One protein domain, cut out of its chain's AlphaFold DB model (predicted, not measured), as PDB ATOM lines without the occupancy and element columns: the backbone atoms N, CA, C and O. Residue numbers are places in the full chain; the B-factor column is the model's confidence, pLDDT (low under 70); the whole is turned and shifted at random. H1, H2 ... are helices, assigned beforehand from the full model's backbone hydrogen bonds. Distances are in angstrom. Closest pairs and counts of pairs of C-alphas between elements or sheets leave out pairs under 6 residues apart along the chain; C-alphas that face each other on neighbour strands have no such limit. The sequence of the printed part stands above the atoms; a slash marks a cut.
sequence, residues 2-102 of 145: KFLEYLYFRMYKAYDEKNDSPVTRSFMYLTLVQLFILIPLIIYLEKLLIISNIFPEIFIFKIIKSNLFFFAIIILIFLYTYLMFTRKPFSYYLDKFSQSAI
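AT A GLANCE: This is residues 2 to 102 of the 145 residues of an uncharacterized protein of Sphingobacterium sp. ML3W (UniProt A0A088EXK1). A long, slender rod is built on one long helix, H2, with H4 running back and crossing it over residues 23 to 35. At one end of the rod H1 folds back on H2 and the short H5 packs on H1, while at the other end the short H3 folds back on the last turns of H2, and the link residues 52 to 56 stick out there. The printed part has 101 residues with five named helices, H1 to H5 in order along the chain, and no named strand; the class is all helix. The whole is loose, with a radius of gyration of the C-alphas of 17.7 A, and spans 51 by 24 by 19 A.

HOW THE PARTS SIT: Begin with H2, residues 22 to 51, the hub, which touches three other helices. Look at its residues 23 to 35, which alone touch H4, residues 67 to 86; the closest C-alphas, of Thr 31 and Thr 81, are 6.3 A apart. H2 and H4 run opposite ways at a steep tilt of 44 degrees. H1, residues 2 to 16, forms a helical hairpin with H2, touching its residues 22 to 30 alone; the closest C-alphas, of Tyr 12 and Pro 22, are 4.8 A apart. Their shallow tilt of 34.7 degrees is only just short of steep. H5, residues 90 to 97, touches H1 at its residues 5 to 9 alone, at a steep tilt of 56 degrees, with the closest C-alphas, of Phe 9 and Tyr 93, 6.2 A apart. At the other end H3, residues 57 to 64, makes a helical hairpin with H2, at a shallow tilt of 4 degrees; it touches residues 46 to 50 alone, and the closest C-alphas, of Ile 50 and Glu 57, are 5.9 A apart. H3 and H5 are apart, and so are H4 and H5. Every O i to N i+4 pair is within hydrogen-bond range in H1, H3, H4 and H5; in H2 it is 25 of 26.

IN THESE COORDINATES: Find C-alpha 2 at (-58.193, 46.055, 23.612); from there H1 runs 21.1 A to residue 16. H2 starts at C-alpha 22, (-41.626, 52.557, 31.511), and runs 43.8 A to residue 51. H3 is 10.5 A long, H4 26.8 A, and H5 10.8 A, ending at C-alpha 97, (-57.658, 55.412, 27.243).

THE WHOLE: The C-alphas farthest apart, of Asn 19 and Asn 53, are 53.1 A apart. The printed part has no cut, and its four links are tight. Mean pLDDT of the printed part is 85.3; look at residues 98 to 102 for values under 70.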
ATOM      1  N   LYS A   2     -58.094  44.917  22.666       77.19
ATOM      2  CA  LYS A   2     -58.193  46.055  23.612       77.19
ATOM      3  C   LYS A   2     -57.581  45.803  25.004       77.19
ATOM      4  O   LYS A   2     -57.055  46.725  25.611       77.19
ATOM      5  N   PHE A   3     -57.629  44.560  25.495       82.56
ATOM      6  CA  PHE A   3     -57.156  44.210  26.836       82.56
ATOM      7  C   PHE A   3     -55.633  44.332  26.997       82.56
ATOM      8  O   PHE A   3     -55.183  44.996  27.921       82.56
ATOM      9  N   LEU A   4     -54.837  43.761  26.082       85.00
ATOM     10  CA  LEU A   4     -53.368  43.822  26.147       85.00
ATOM     11  C   LEU A   4     -52.833  45.249  25.961       85.00
ATOM     12  O   LEU A   4     -51.869  45.628  26.613       85.00
ATOM     13  N   GLU A   5     -53.482  46.060  25.120       87.94
ATOM     14  CA  GLU A   5     -53.120  47.474  24.946       87.94
ATOM     15  C   GLU A   5     -53.408  48.286  26.211       87.94
ATOM     16  O   GLU A   5     -52.599  49.119  26.612       87.94
ATOM     17  N   TYR A   6     -54.538  48.014  26.868       86.50
ATOM     18  CA  TYR A   6     -54.860  48.610  28.161       86.50
ATOM     19  C   TYR A   6     -53.846  48.192  29.233       86.50
ATOM     20  O   TYR A   6     -53.369  49.023  30.002       86.50
ATOM     21  N   LEU A   7     -53.460  46.917  29.239       86.31
ATOM     22  CA  LEU A   7     -52.430  46.360  30.110       86.31
ATOM     23  C   LEU A   7     -51.082  47.064  29.925       86.31
ATOM     24  O   LEU A   7     -50.488  47.523  30.899       86.31
ATOM     25  N   TYR A   8     -50.644  47.214  28.674       90.00
ATOM     26  CA  TYR A   8     -49.432  47.949  28.325       90.00
ATOM     27  C   TYR A   8     -49.486  49.392  28.835       90.00
ATOM     28  O   TYR A   8     -48.591  49.829  29.555       90.00
ATOM     29  N   PHE A   9     -50.567  50.110  28.521       89.00
ATOM     30  CA  PHE A   9     -50.771  51.499  28.931       89.00
ATOM     31  C   PHE A   9     -50.729  51.676  30.454       89.00
ATOM     32  O   PHE A   9     -50.106  52.612  30.961       89.00
ATOM     33  N   ARG A  10     -51.379  50.775  31.198       85.69
ATOM     34  CA  ARG A  10     -51.418  50.834  32.663       85.69
ATOM     35  C   ARG A  10     -50.063  50.530  33.292       85.69
ATOM     36  O   ARG A  10     -49.683  51.242  34.219       85.69
ATOM     37  N   MET A  11     -49.330  49.537  32.787       87.75
ATOM     38  CA  MET A  11     -47.966  49.272  33.259       87.75
ATOM     39  C   MET A  11     -47.041  50.446  32.949       87.75
ATOM     40  O   MET A  11     -46.284  50.854  33.826       87.75
ATOM     41  N   TYR A  12     -47.175  51.049  31.764       89.81
ATOM     42  CA  TYR A  12     -46.364  52.196  31.369       89.81
ATOM     43  C   TYR A  12     -46.521  53.333  32.372       89.81
ATOM     44  O   TYR A  12     -45.536  53.750  32.973       89.81
ATOM     45  N   LYS A  13     -47.763  53.763  32.636       86.88
ATOM     46  CA  LYS A  13     -48.043  54.803  33.639       86.88
ATOM     47  C   LYS A  13     -47.531  54.429  35.031       86.88
ATOM     48  O   LYS A  13     -46.974  55.267  35.724       86.88
ATOM     49  N   ALA A  14     -47.696  53.173  35.442       84.00
ATOM     50  CA  ALA A  14     -47.285  52.725  36.768       84.00
ATOM     51  C   ALA A  14     -45.761  52.748  36.988       84.00
ATOM     52  O   ALA A  14     -45.338  52.921  38.133       84.00
ATOM     53  N   TYR A  15     -44.964  52.523  35.939       86.19
ATOM     54  CA  TYR A  15     -43.501  52.608  35.990       86.19
ATOM     55  C   TYR A  15     -42.990  54.033  35.768       86.19
ATOM     56  O   TYR A  15     -42.006  54.411  36.395       86.19
ATOM     57  N   ASP A  16     -43.695  54.826  34.961       87.25
ATOM     58  CA  ASP A  16     -43.434  56.259  34.787       87.25
ATOM     59  C   ASP A  16     -43.587  57.003  36.128       87.25
ATOM     60  O   ASP A  16     -42.670  57.683  36.572       87.25
ATOM     61  N   GLU A  17     -44.663  56.723  36.880       84.44
ATOM     62  CA  GLU A  17     -44.864  57.209  38.261       84.44
ATOM     63  C   GLU A  17     -43.733  56.827  39.236       84.44
ATOM     64  O   GLU A  17     -43.582  57.451  40.286       84.44
ATOM     65  N   LYS A  18     -42.981  55.760  38.943       83.25
ATOM     66  CA  LYS A  18     -41.893  55.253  39.791       83.25
ATOM     67  C   LYS A  18     -40.511  55.745  39.355       83.25
ATOM     68  O   LYS A  18     -39.534  55.350  39.986       83.25
ATOM     69  N   ASN A  19     -40.418  56.578  38.314       82.69
ATOM     70  CA  ASN A  19     -39.158  56.964  37.667       82.69
ATOM     71  C   ASN A  19     -38.326  55.759  37.168       82.69
ATOM     72  O   ASN A  19     -37.104  55.842  37.049       82.69
ATOM     73  N   ASP A  20     -38.982  54.630  36.882       85.31
ATOM     74  CA  ASP A  20     -38.381  53.466  36.221       85.31
ATOM     75  C   ASP A  20     -38.437  53.637  34.695       85.31
ATOM     76  O   ASP A  20     -39.147  54.497  34.197       85.31
ATOM     77  N   SER A  21     -37.763  52.778  33.918       90.81
ATOM     78  CA  SER A  21     -37.883  52.767  32.448       90.81
ATOM     79  C   SER A  21     -39.243  52.196  31.989       90.81
ATOM     80  O   SER A  21     -39.403  50.970  31.899       90.81
ATOM     81  N   PRO A  22     -40.250  53.030  31.644       88.69
ATOM     82  CA  PRO A  22     -41.626  52.557  31.511       88.69
ATOM     83  C   PRO A  22     -41.814  51.696  30.262       88.69
ATOM     84  O   PRO A  22     -42.530  50.694  30.300       88.69
ATOM     85  N   VAL A  23     -41.105  52.025  29.179       90.06
ATOM     86  CA  VAL A  23     -41.101  51.263  27.924       90.06
ATOM     87  C   VAL A  23     -40.593  49.841  28.161       90.06
ATOM     88  O   VAL A  23     -41.299  48.874  27.871       90.06
ATOM     89  N   THR A  24     -39.387  49.709  28.718       90.50
ATOM     90  CA  THR A  24     -38.707  48.422  28.903       90.50
ATOM     91  C   THR A  24     -39.461  47.530  29.880       90.50
ATOM     92  O   THR A  24     -39.682  46.350  29.603       90.50
ATOM     93  N   ARG A  25     -39.907  48.090  31.011       89.50
ATOM     94  CA  ARG A  25     -40.627  47.331  32.038       89.50
ATOM     95  C   ARG A  25     -42.004  46.872  31.559       89.50
ATOM     96  O   ARG A  25     -42.364  45.719  31.787       89.50
ATOM     97  N   SER A  26     -42.742  47.724  30.845       90.69
ATOM     98  CA  SER A  26     -44.063  47.366  30.301       90.69
ATOM     99  C   SER A  26     -43.962  46.353  29.171       90.69
ATOM    100  O   SER A  26     -44.777  45.435  29.104       90.69
ATOM    101  N   PHE A  27     -42.942  46.481  28.318       93.12
ATOM    102  CA  PHE A  27     -42.625  45.486  27.298       93.12
ATOM    103  C   PHE A  27     -42.333  44.126  27.934       93.12
ATOM    104  O   PHE A  27     -43.007  43.152  27.616       93.12
ATOM    105  N   MET A  28     -41.394  44.069  28.882       92.44
ATOM    106  CA  MET A  28     -41.022  42.827  29.561       92.44
ATOM    107  C   MET A  28     -42.227  42.179  30.250       92.44
ATOM    108  O   MET A  28     -42.467  40.987  30.073       92.44
ATOM    109  N   TYR A  29     -43.013  42.967  30.988       90.25
ATOM    110  CA  TYR A  29     -44.220  42.482  31.646       90.25
ATOM    111  C   TYR A  29     -45.212  41.884  30.636       90.25
ATOM    112  O   TYR A  29     -45.701  40.772  30.829       90.25
ATOM    113  N   LEU A  30     -45.503  42.596  29.542       92.12
ATOM    114  CA  LEU A  30     -46.490  42.148  28.562       92.12
ATOM    115  C   LEU A  30     -46.029  40.888  27.821       92.12
ATOM    116  O   LEU A  30     -46.828  39.974  27.624       92.12
ATOM    117  N   THR A  31     -44.747  40.817  27.471       92.69
ATOM    118  CA  THR A  31     -44.126  39.634  26.868       92.69
ATOM    119  C   THR A  31     -44.229  38.423  27.798       92.69
ATOM    120  O   THR A  31     -44.601  37.340  27.349       92.69
ATOM    121  N   LEU A  32     -43.976  38.595  29.101       90.19
ATOM    122  CA  LEU A  32     -44.126  37.519  30.089       90.19
ATOM    123  C   LEU A  32     -45.576  37.048  30.212       90.19
ATOM    124  O   LEU A  32     -45.817  35.844  30.225       90.19
ATOM    125  N   VAL A  33     -46.545  37.967  30.242       89.06
ATOM    126  CA  VAL A  33     -47.975  37.615  30.250       89.06
ATOM    127  C   VAL A  33     -48.357  36.811  29.008       89.06
ATOM    128  O   VAL A  33     -49.066  35.813  29.112       89.06
ATOM    129  N   GLN A  34     -47.880  37.216  27.832       90.06
ATOM    130  CA  GLN A  34     -48.152  36.494  26.592       90.06
ATOM    131  C   GLN A  34     -47.515  35.101  26.584       90.06
ATOM    132  O   GLN A  34     -48.193  34.140  26.230       90.06
ATOM    133  N   LEU A  35     -46.255  34.970  27.019       89.25
ATOM    134  CA  LEU A  35     -45.583  33.672  27.161       89.25
ATOM    135  C   LEU A  35     -46.328  32.763  28.137       89.25
ATOM    136  O   LEU A  35     -46.552  31.590  27.842       89.25
ATOM    137  N   PHE A  36     -46.753  33.319  29.269       84.94
ATOM    138  CA  PHE A  36     -47.489  32.592  30.289       84.94
ATOM    139  C   PHE A  36     -48.817  32.033  29.761       84.94
ATOM    140  O   PHE A  36     -49.207  30.934  30.135       84.94
ATOM    141  N   ILE A  37     -49.507  32.754  28.874       84.69
ATOM    142  CA  ILE A  37     -50.744  32.274  28.244       84.69
ATOM    143  C   ILE A  37     -50.439  31.267  27.125       84.69
ATOM    144  O   ILE A  37     -51.135  30.260  26.989       84.69
ATOM    145  N   LEU A  38     -49.412  31.527  26.311       87.62
ATOM    146  CA  LEU A  38     -49.143  30.742  25.109       87.62
ATOM    147  C   LEU A  38     -48.539  29.366  25.423       87.62
ATOM    148  O   LEU A  38     -48.901  28.398  24.765       87.62
ATOM    149  N   ILE A  39     -47.653  29.253  26.418       83.75
ATOM    150  CA  ILE A  39     -46.987  27.981  26.748       83.75
ATOM    151  C   ILE A  39     -48.002  26.891  27.152       83.75
ATOM    152  O   ILE A  39     -47.983  25.825  26.534       83.75
ATOM    153  N   PRO A  40     -48.932  27.118  28.104       79.69
ATOM    154  CA  PRO A  40     -49.980  26.148  28.420       79.69
ATOM    155  C   PRO A  40     -50.871  25.830  27.219       79.69
ATOM    156  O   PRO A  40     -51.262  24.680  27.034       79.69
ATOM    157  N   LEU A  41     -51.164  26.827  26.378       82.69
ATOM    158  CA  LEU A  41     -51.973  26.634  25.177       82.69
ATOM    159  C   LEU A  41     -51.268  25.728  24.156       82.69
ATOM    160  O   LEU A  41     -51.914  24.870  23.567       82.69
ATOM    161  N   ILE A  42     -49.952  25.861  23.988       85.44
ATOM    162  CA  ILE A  42     -49.140  24.971  23.145       85.44
ATOM    163  C   ILE A  42     -49.167  23.539  23.685       85.44
ATOM    164  O   ILE A  42     -49.393  22.613  22.911       85.44
ATOM    165  N   ILE A  43     -48.996  23.354  24.998       81.00
ATOM    166  CA  ILE A  43     -49.066  22.028  25.643       81.00
ATOM    167  C   ILE A  43     -50.461  21.410  25.458       81.00
ATOM    168  O   ILE A  43     -50.604  20.214  25.210       81.00
ATOM    169  N   TYR A  44     -51.513  22.220  25.544       79.19
ATOM    170  CA  TYR A  44     -52.876  21.761  25.296       79.19
ATOM    171  C   TYR A  44     -53.114  21.404  23.817       79.19
ATOM    172  O   TYR A  44     -53.758  20.400  23.514       79.19
ATOM    173  N   LEU A  45     -52.563  22.182  22.881       82.50
ATOM    174  CA  LEU A  45     -52.634  21.890  21.446       82.50
ATOM    175  C   LEU A  45     -51.871  20.614  21.076       82.50
ATOM    176  O   LEU A  45     -52.387  19.832  20.282       82.50
ATOM    177  N   GLU A  46     -50.699  20.369  21.672       81.44
ATOM    178  CA  GLU A  46     -49.967  19.099  21.540       81.44
ATOM    179  C   GLU A  46     -50.896  17.912  21.812       81.44
ATOM    180  O   GLU A  46     -51.021  17.004  20.992       81.44
ATOM    181  N   LYS A  47     -51.615  17.966  22.938       73.56
ATOM    182  CA  LYS A  47     -52.572  16.934  23.345       73.56
ATOM    183  C   LYS A  47     -53.718  16.759  22.361       73.56
ATOM    184  O   LYS A  47     -54.040  15.626  22.012       73.56
ATOM    185  N   LEU A  48     -54.332  17.851  21.909       79.62
ATOM    186  CA  LEU A  48     -55.418  17.772  20.931       79.62
ATOM    187  C   LEU A  48     -54.951  17.146  19.613       79.62
ATOM    188  O   LEU A  48     -55.689  16.363  19.016       79.62
ATOM    189  N   LEU A  49     -53.731  17.454  19.171       81.69
ATOM    190  CA  LEU A  49     -53.160  16.883  17.950       81.69
ATOM    191  C   LEU A  49     -52.864  15.384  18.090       81.69
ATOM    192  O   LEU A  49     -53.088  14.645  17.136       81.69
ATOM    193  N   ILE A  50     -52.425  14.938  19.273       80.06
ATOM    194  CA  ILE A  50     -52.234  13.511  19.582       80.06
ATOM    195  C   ILE A  50     -53.585  12.782  19.565       80.06
ATOM    196  O   ILE A  50     -53.754  11.816  18.830       80.06
ATOM    197  N   ILE A  51     -54.585  13.282  20.302       78.56
ATOM    198  CA  ILE A  51     -55.912  12.640  20.406       78.56
ATOM    199  C   ILE A  51     -56.625  12.574  19.051       78.56
ATOM    200  O   ILE A  51     -57.306  11.598  18.746       78.56
ATOM    201  N   SER A  52     -56.484  13.612  18.227       80.12
ATOM    202  CA  SER A  52     -57.135  13.668  16.915       80.12
ATOM    203  C   SER A  52     -56.458  12.799  15.851       80.12
ATOM    204  O   SER A  52     -57.002  12.690  14.753       80.12
ATOM    205  N   ASN A  53     -55.308  12.175  16.149       78.88
ATOM    206  CA  ASN A  53     -54.535  11.345  15.215       78.88
ATOM    207  C   ASN A  53     -54.234  12.031  13.867       78.88
ATOM    208  O   ASN A  53     -54.015  11.362  12.857       78.88
ATOM    209  N   ILE A  54     -54.212  13.369  13.828       78.25
ATOM    210  CA  ILE A  54     -53.974  14.120  12.585       78.25
ATOM    211  C   ILE A  54     -52.514  13.957  12.136       78.25
ATOM    212  O   ILE A  54     -52.231  13.909  10.939       78.25
ATOM    213  N   PHE A  55     -51.587  13.844  13.091       80.38
ATOM    214  CA  PHE A  55     -50.168  13.617  12.834       80.38
ATOM    215  C   PHE A  55     -49.644  12.442  13.667       80.38
ATOM    216  O   PHE A  55     -50.128  12.224  14.777       80.38
ATOM    217  N   PRO A  56     -48.607  11.725  13.190       82.12
ATOM    218  CA  PRO A  56     -47.931  10.713  13.993       82.12
ATOM    219  C   PRO A  56     -47.368  11.329  15.280       82.12
ATOM    220  O   PRO A  56     -46.689  12.357  15.227       82.12
ATOM    221  N   GLU A  57     -47.570  10.677  16.424       78.69
ATOM    222  CA  GLU A  57     -47.117  11.182  17.733       78.69
ATOM    223  C   GLU A  57     -45.616  11.509  17.758       78.69
ATOM    224  O   GLU A  57     -45.199  12.543  18.280       78.69
ATOM    225  N   ILE A  58     -44.802  10.670  17.108       80.75
ATOM    226  CA  ILE A  58     -43.347  10.849  16.976       80.75
ATOM    227  C   ILE A  58     -43.008  12.199  16.326       80.75
ATOM    228  O   ILE A  58     -42.042  12.862  16.713       80.75
ATOM    229  N   PHE A  59     -43.801  12.621  15.340       82.50
ATOM    230  CA  PHE A  59     -43.604  13.886  14.638       82.50
ATOM    231  C   PHE A  59     -43.962  15.081  15.531       82.50
ATOM    232  O   PHE A  59     -43.167  16.017  15.644       82.50
ATOM    233  N   ILE A  60     -45.108  15.015  16.217       79.75
ATOM    234  CA  ILE A  60     -45.564  16.053  17.156       79.75
ATOM    235  C   ILE A  60     -44.524  16.247  18.267       79.75
ATOM    236  O   ILE A  60     -44.065  17.366  18.508       79.75
ATOM    237  N   PHE A  61     -44.075  15.151  18.878       80.62
ATOM    238  CA  PHE A  61     -43.104  15.169  19.969       80.62
ATOM    239  C   PHE A  61     -41.762  15.772  19.547       80.62
ATOM    240  O   PHE A  61     -41.188  16.591  20.267       80.62
ATOM    241  N   LYS A  62     -41.261  15.405  18.358       84.12
ATOM    242  CA  LYS A  62     -39.983  15.912  17.836       84.12
ATOM    243  C   LYS A  62     -40.011  17.423  17.606       84.12
ATOM    244  O   LYS A  62     -38.989  18.078  17.800       84.12
ATOM    245  N   ILE A  63     -41.154  17.971  17.196       82.31
ATOM    246  CA  ILE A  63     -41.314  19.412  16.982       82.31
ATOM    247  C   ILE A  63     -41.487  20.132  18.313       82.31
ATOM    248  O   ILE A  63     -40.724  21.050  18.606       82.31
ATOM    249  N   ILE A  64     -42.452  19.708  19.131       81.31
ATOM    250  CA  ILE A  64     -42.848  20.456  20.329       81.31
ATOM    251  C   ILE A  64     -41.774  20.387  21.413       81.31
ATOM    252  O   ILE A  64     -41.561  21.376  22.104       81.31
ATOM    253  N   LYS A  65     -41.012  19.289  21.511       81.94
ATOM    254  CA  LYS A  65     -39.859  19.203  22.427       81.94
ATOM    255  C   LYS A  65     -38.556  19.759  21.858       81.94
ATOM    256  O   LYS A  65     -37.530  19.710  22.535       81.94
ATOM    257  N   SER A  66     -38.558  20.287  20.636       85.81
ATOM    258  CA  SER A  66     -37.368  20.917  20.073       85.81
ATOM    259  C   SER A  66     -37.117  22.274  20.725       85.81
ATOM    260  O   SER A  66     -37.976  23.156  20.710       85.81
ATOM    261  N   ASN A  67     -35.895  22.503  21.211       85.81
ATOM    262  CA  ASN A  67     -35.484  23.815  21.718       85.81
ATOM    263  C   ASN A  67     -35.679  24.921  20.667       85.81
ATOM    264  O   ASN A  67     -36.070  26.034  21.007       85.81
ATOM    265  N   LEU A  68     -35.455  24.607  19.384       88.25
ATOM    266  CA  LEU A  68     -35.629  25.560  18.282       88.25
ATOM    267  C   LEU A  68     -37.076  26.050  18.163       88.25
ATOM    268  O   LEU A  68     -37.297  27.222  17.868       88.25
ATOM    269  N   PHE A  69     -38.052  25.179  18.428       88.31
ATOM    270  CA  PHE A  69     -39.466  25.540  18.397       88.31
ATOM    271  C   PHE A  69     -39.792  26.570  19.485       88.31
ATOM    272  O   PHE A  69     -40.368  27.620  19.192       88.31
ATOM    273  N   PHE A  70     -39.330  26.340  20.719       86.50
ATOM    274  CA  PHE A  70     -39.511  27.297  21.813       86.50
ATOM    275  C   PHE A  70     -38.787  28.623  21.567       86.50
ATOM    276  O   PHE A  70     -39.371  29.683  21.799       86.50
ATOM    277  N   PHE A  71     -37.555  28.597  21.048       89.75
ATOM    278  CA  PHE A  71     -36.847  29.826  20.676       89.75
ATOM    279  C   PHE A  71     -37.603  30.620  19.608       89.75
ATOM    280  O   PHE A  71     -37.754  31.834  19.749       89.75
ATOM    281  N   ALA A  72     -38.130  29.951  18.578       91.56
ATOM    282  CA  ALA A  72     -38.925  30.602  17.539       91.56
ATOM    283  C   ALA A  72     -40.183  31.266  18.119       91.56
ATOM    284  O   ALA A  72     -40.470  32.421  17.805       91.56
ATOM    285  N   ILE A  73     -40.895  30.580  19.017       91.56
ATOM    286  CA  ILE A  73     -42.071  31.130  19.704       91.56
ATOM    287  C   ILE A  73     -41.715  32.367  20.533       91.56
ATOM    288  O   ILE A  73     -42.410  33.382  20.450       91.56
ATOM    289  N   ILE A  74     -40.628  32.313  21.308       92.06
ATOM    290  CA  ILE A  74     -40.174  33.450  22.118       92.06
ATOM    291  C   ILE A  74     -39.862  34.645  21.213       92.06
ATOM    292  O   ILE A  74     -40.360  35.743  21.460       92.06
ATOM    293  N   ILE A  75     -39.101  34.436  20.135       93.81
ATOM    294  CA  ILE A  75     -38.761  35.492  19.170       93.81
ATOM    295  C   ILE A  75     -40.028  36.097  18.553       93.81
ATOM    296  O   ILE A  75     -40.148  37.321  18.476       93.81
ATOM    297  N   LEU A  76     -40.998  35.264  18.168       94.50
ATOM    298  CA  LEU A  76     -42.270  35.721  17.609       94.50
ATOM    299  C   LEU A  76     -43.069  36.568  18.606       94.50
ATOM    300  O   LEU A  76     -43.581  37.617  18.222       94.50
ATOM    301  N   ILE A  77     -43.139  36.171  19.879       94.69
ATOM    302  CA  ILE A  77     -43.813  36.956  20.927       94.69
ATOM    303  C   ILE A  77     -43.093  38.287  21.162       94.69
ATOM    304  O   ILE A  77     -43.747  39.329  21.258       94.69
ATOM    305  N   PHE A  78     -41.759  38.290  21.211       94.25
ATOM    306  CA  PHE A  78     -40.977  39.522  21.349       94.25
ATOM    307  C   PHE A  78     -41.246  40.486  20.188       94.25
ATOM    308  O   PHE A  78     -41.566  41.656  20.420       94.25
ATOM    309  N   LEU A  79     -41.176  39.991  18.949       95.31
ATOM    310  CA  LEU A  79     -41.454  40.776  17.746       95.31
ATOM    311  C   LEU A  79     -42.892  41.289  17.730       95.31
ATOM    312  O   LEU A  79     -43.114  42.478  17.502       95.31
ATOM    313  N   TYR A  80     -43.863  40.425  18.021       94.12
ATOM    314  CA  TYR A  80     -45.270  40.801  18.106       94.12
ATOM    315  C   TYR A  80     -45.492  41.897  19.151       94.12
ATOM    316  O   TYR A  80     -46.132  42.910  18.865       94.12
ATOM    317  N   THR A  81     -44.917  41.737  20.345       93.94
ATOM    318  CA  THR A  81     -45.065  42.708  21.431       93.94
ATOM    319  C   THR A  81     -44.449  44.052  21.053       93.94
ATOM    320  O   THR A  81     -45.047  45.112  21.266       93.94
ATOM    321  N   TYR A  82     -43.274  44.020  20.432       93.25
ATOM    322  CA  TYR A  82     -42.592  45.226  19.993       93.25
ATOM    323  C   TYR A  82     -43.384  45.962  18.906       93.25
ATOM    324  O   TYR A  82     -43.677  47.151  19.049       93.25
ATOM    325  N   LEU A  83     -43.774  45.253  17.843       94.12
ATOM    326  CA  LEU A  83     -44.452  45.836  16.687       94.12
ATOM    327  C   LEU A  83     -45.856  46.342  17.030       94.12
ATOM    328  O   LEU A  83     -46.240  47.418  16.569       94.12
ATOM    329  N   MET A  84     -46.615  45.599  17.838       91.75
ATOM    330  CA  MET A  84     -48.005  45.952  18.134       91.75
ATOM    331  C   MET A  84     -48.148  46.969  19.261       91.75
ATOM    332  O   MET A  84     -49.100  47.758  19.219       91.75
ATOM    333  N   PHE A  85     -47.241  46.955  20.245       91.38
ATOM    334  CA  PHE A  85     -47.376  47.777  21.446       91.38
ATOM    335  C   PHE A  85     -46.267  48.827  21.576       91.38
ATOM    336  O   PHE A  85     -46.549  50.027  21.567       91.38
ATOM    337  N   THR A  86     -45.007  48.402  21.645       89.81
ATOM    338  CA  THR A  86     -43.880  49.294  21.972       89.81
ATOM    339  C   THR A  86     -43.570  50.329  20.892       89.81
ATOM    340  O   THR A  86     -43.171  51.443  21.213       89.81
ATOM    341  N   ARG A  87     -43.760  49.993  19.613       91.69
ATOM    342  CA  ARG A  87     -43.463  50.898  18.491       91.69
ATOM    343  C   ARG A  87     -44.388  52.122  18.437       91.69
ATOM    344  O   ARG A  87     -44.031  53.127  17.826       91.69
ATOM    345  N   LYS A  88     -45.586  52.044  19.021       88.81
ATOM    346  CA  LYS A  88     -46.568  53.137  18.966       88.81
ATOM    347  C   LYS A  88     -46.182  54.248  19.952       88.81
ATOM    348  O   LYS A  88     -45.815  53.933  21.084       88.81
ATOM    349  N   PRO A  89     -46.303  55.533  19.571       88.25
ATOM    350  CA  PRO A  89     -46.035  56.636  20.489       88.25
ATOM    351  C   PRO A  89     -47.009  56.595  21.670       88.25
ATOM    352  O   PRO A  89     -48.157  56.179  21.522       88.25
ATOM    353  N   PHE A  90     -46.579  57.059  22.845       86.38
ATOM    354  CA  PHE A  90     -47.418  57.001  24.048       86.38
ATOM    355  C   PHE A  90     -48.735  57.787  23.909       86.38
ATOM    356  O   PHE A  90     -49.761  57.358  24.445       86.38
ATOM    357  N   SER A  91     -48.740  58.870  23.121       86.75
ATOM    358  CA  SER A  91     -49.942  59.649  22.786       86.75
ATOM    359  C   SER A  91     -51.076  58.785  22.232       86.75
ATOM    360  O   SER A  91     -52.216  58.947  22.653       86.75
ATOM    361  N   TYR A  92     -50.762  57.772  21.414       89.12
ATOM    362  CA  TYR A  92     -51.748  56.817  20.897       89.12
ATOM    363  C   TYR A  92     -52.568  56.157  22.017       89.12
ATOM    364  O   TYR A  92     -53.777  55.965  21.891       89.12
ATOM    365  N   TYR A  93     -51.914  55.790  23.120       87.00
ATOM    366  CA  TYR A  93     -52.575  55.140  24.251       87.00
ATOM    367  C   TYR A  93     -53.296  56.133  25.153       87.00
ATOM    368  O   TYR A  93     -54.355  55.800  25.686       87.00
ATOM    369  N   LEU A  94     -52.737  57.334  25.318       85.31
ATOM    370  CA  LEU A  94     -53.395  58.409  26.050       85.31
ATOM    371  C   LEU A  94     -54.726  58.766  25.403       85.31
ATOM    372  O   LEU A  94     -55.726  58.762  26.107       85.31
ATOM    373  N   ASP A  95     -54.768  58.967  24.090       84.88
ATOM    374  CA  ASP A  95     -56.004  59.324  23.389       84.88
ATOM    375  C   ASP A  95     -57.050  58.211  23.527       84.88
ATOM    376  O   ASP A  95     -58.212  58.455  23.861       84.88
ATOM    377  N   LYS A  96     -56.605  56.959  23.368       83.88
ATOM    378  CA  LYS A  96     -57.455  55.763  23.409       83.88
ATOM    379  C   LYS A  96     -58.021  55.440  24.794       83.88
ATOM    380  O   LYS A  96     -59.102  54.859  24.884       83.88
ATOM    381  N   PHE A  97     -57.297  55.765  25.864       84.06
ATOM    382  CA  PHE A  97     -57.658  55.412  27.243       84.06
ATOM    383  C   PHE A  97     -57.756  56.634  28.175       84.06
ATOM    384  O   PHE A  97     -57.765  56.469  29.399       84.06
ATOM    385  N   SER A  98     -57.857  57.841  27.615       67.94
ATOM    386  CA  SER A  98     -57.851  59.151  28.297       67.94
ATOM    387  C   SER A  98     -58.850  59.248  29.448       67.94
ATOM    388  O   SER A  98     -58.523  59.772  30.509       67.94
ATOM    389  N   GLN A  99     -60.040  58.674  29.276       65.50
ATOM    390  CA  GLN A  99     -61.126  58.703  30.264       65.50
ATOM    391  C   GLN A  99     -60.969  57.673  31.393       65.50
ATOM    392  O   GLN A  99     -61.721  57.685  32.368       65.50
ATOM    393  N   SER A 100     -60.000  56.762  31.295       63.00
ATOM    394  CA  SER A 100     -59.795  55.734  32.313       63.00
ATOM    395  C   SER A 100     -58.968  56.294  33.476       63.00
ATOM    396  O   SER A 100     -57.734  56.216  33.496       63.00
ATOM    397  N   ALA A 101     -59.655  56.854  34.478       58.91
ATOM    398  CA  ALA A 101     -59.036  57.289  35.730       58.91
ATOM    399  C   ALA A 101     -58.077  56.204  36.255       58.91
ATOM    400  O   ALA A 101     -58.351  55.001  36.140       58.91
ATOM    401  N   ILE A 102     -56.910  56.622  36.754       56.94
ATOM    402  CA  ILE A 102     -55.910  55.718  37.332       56.94
ATOM    403  C   ILE A 102     -56.504  55.179  38.626       56.94
ATOM    404  O   ILE A 102     -56.404  55.779  39.690       56.94
TER     405      ILE A 102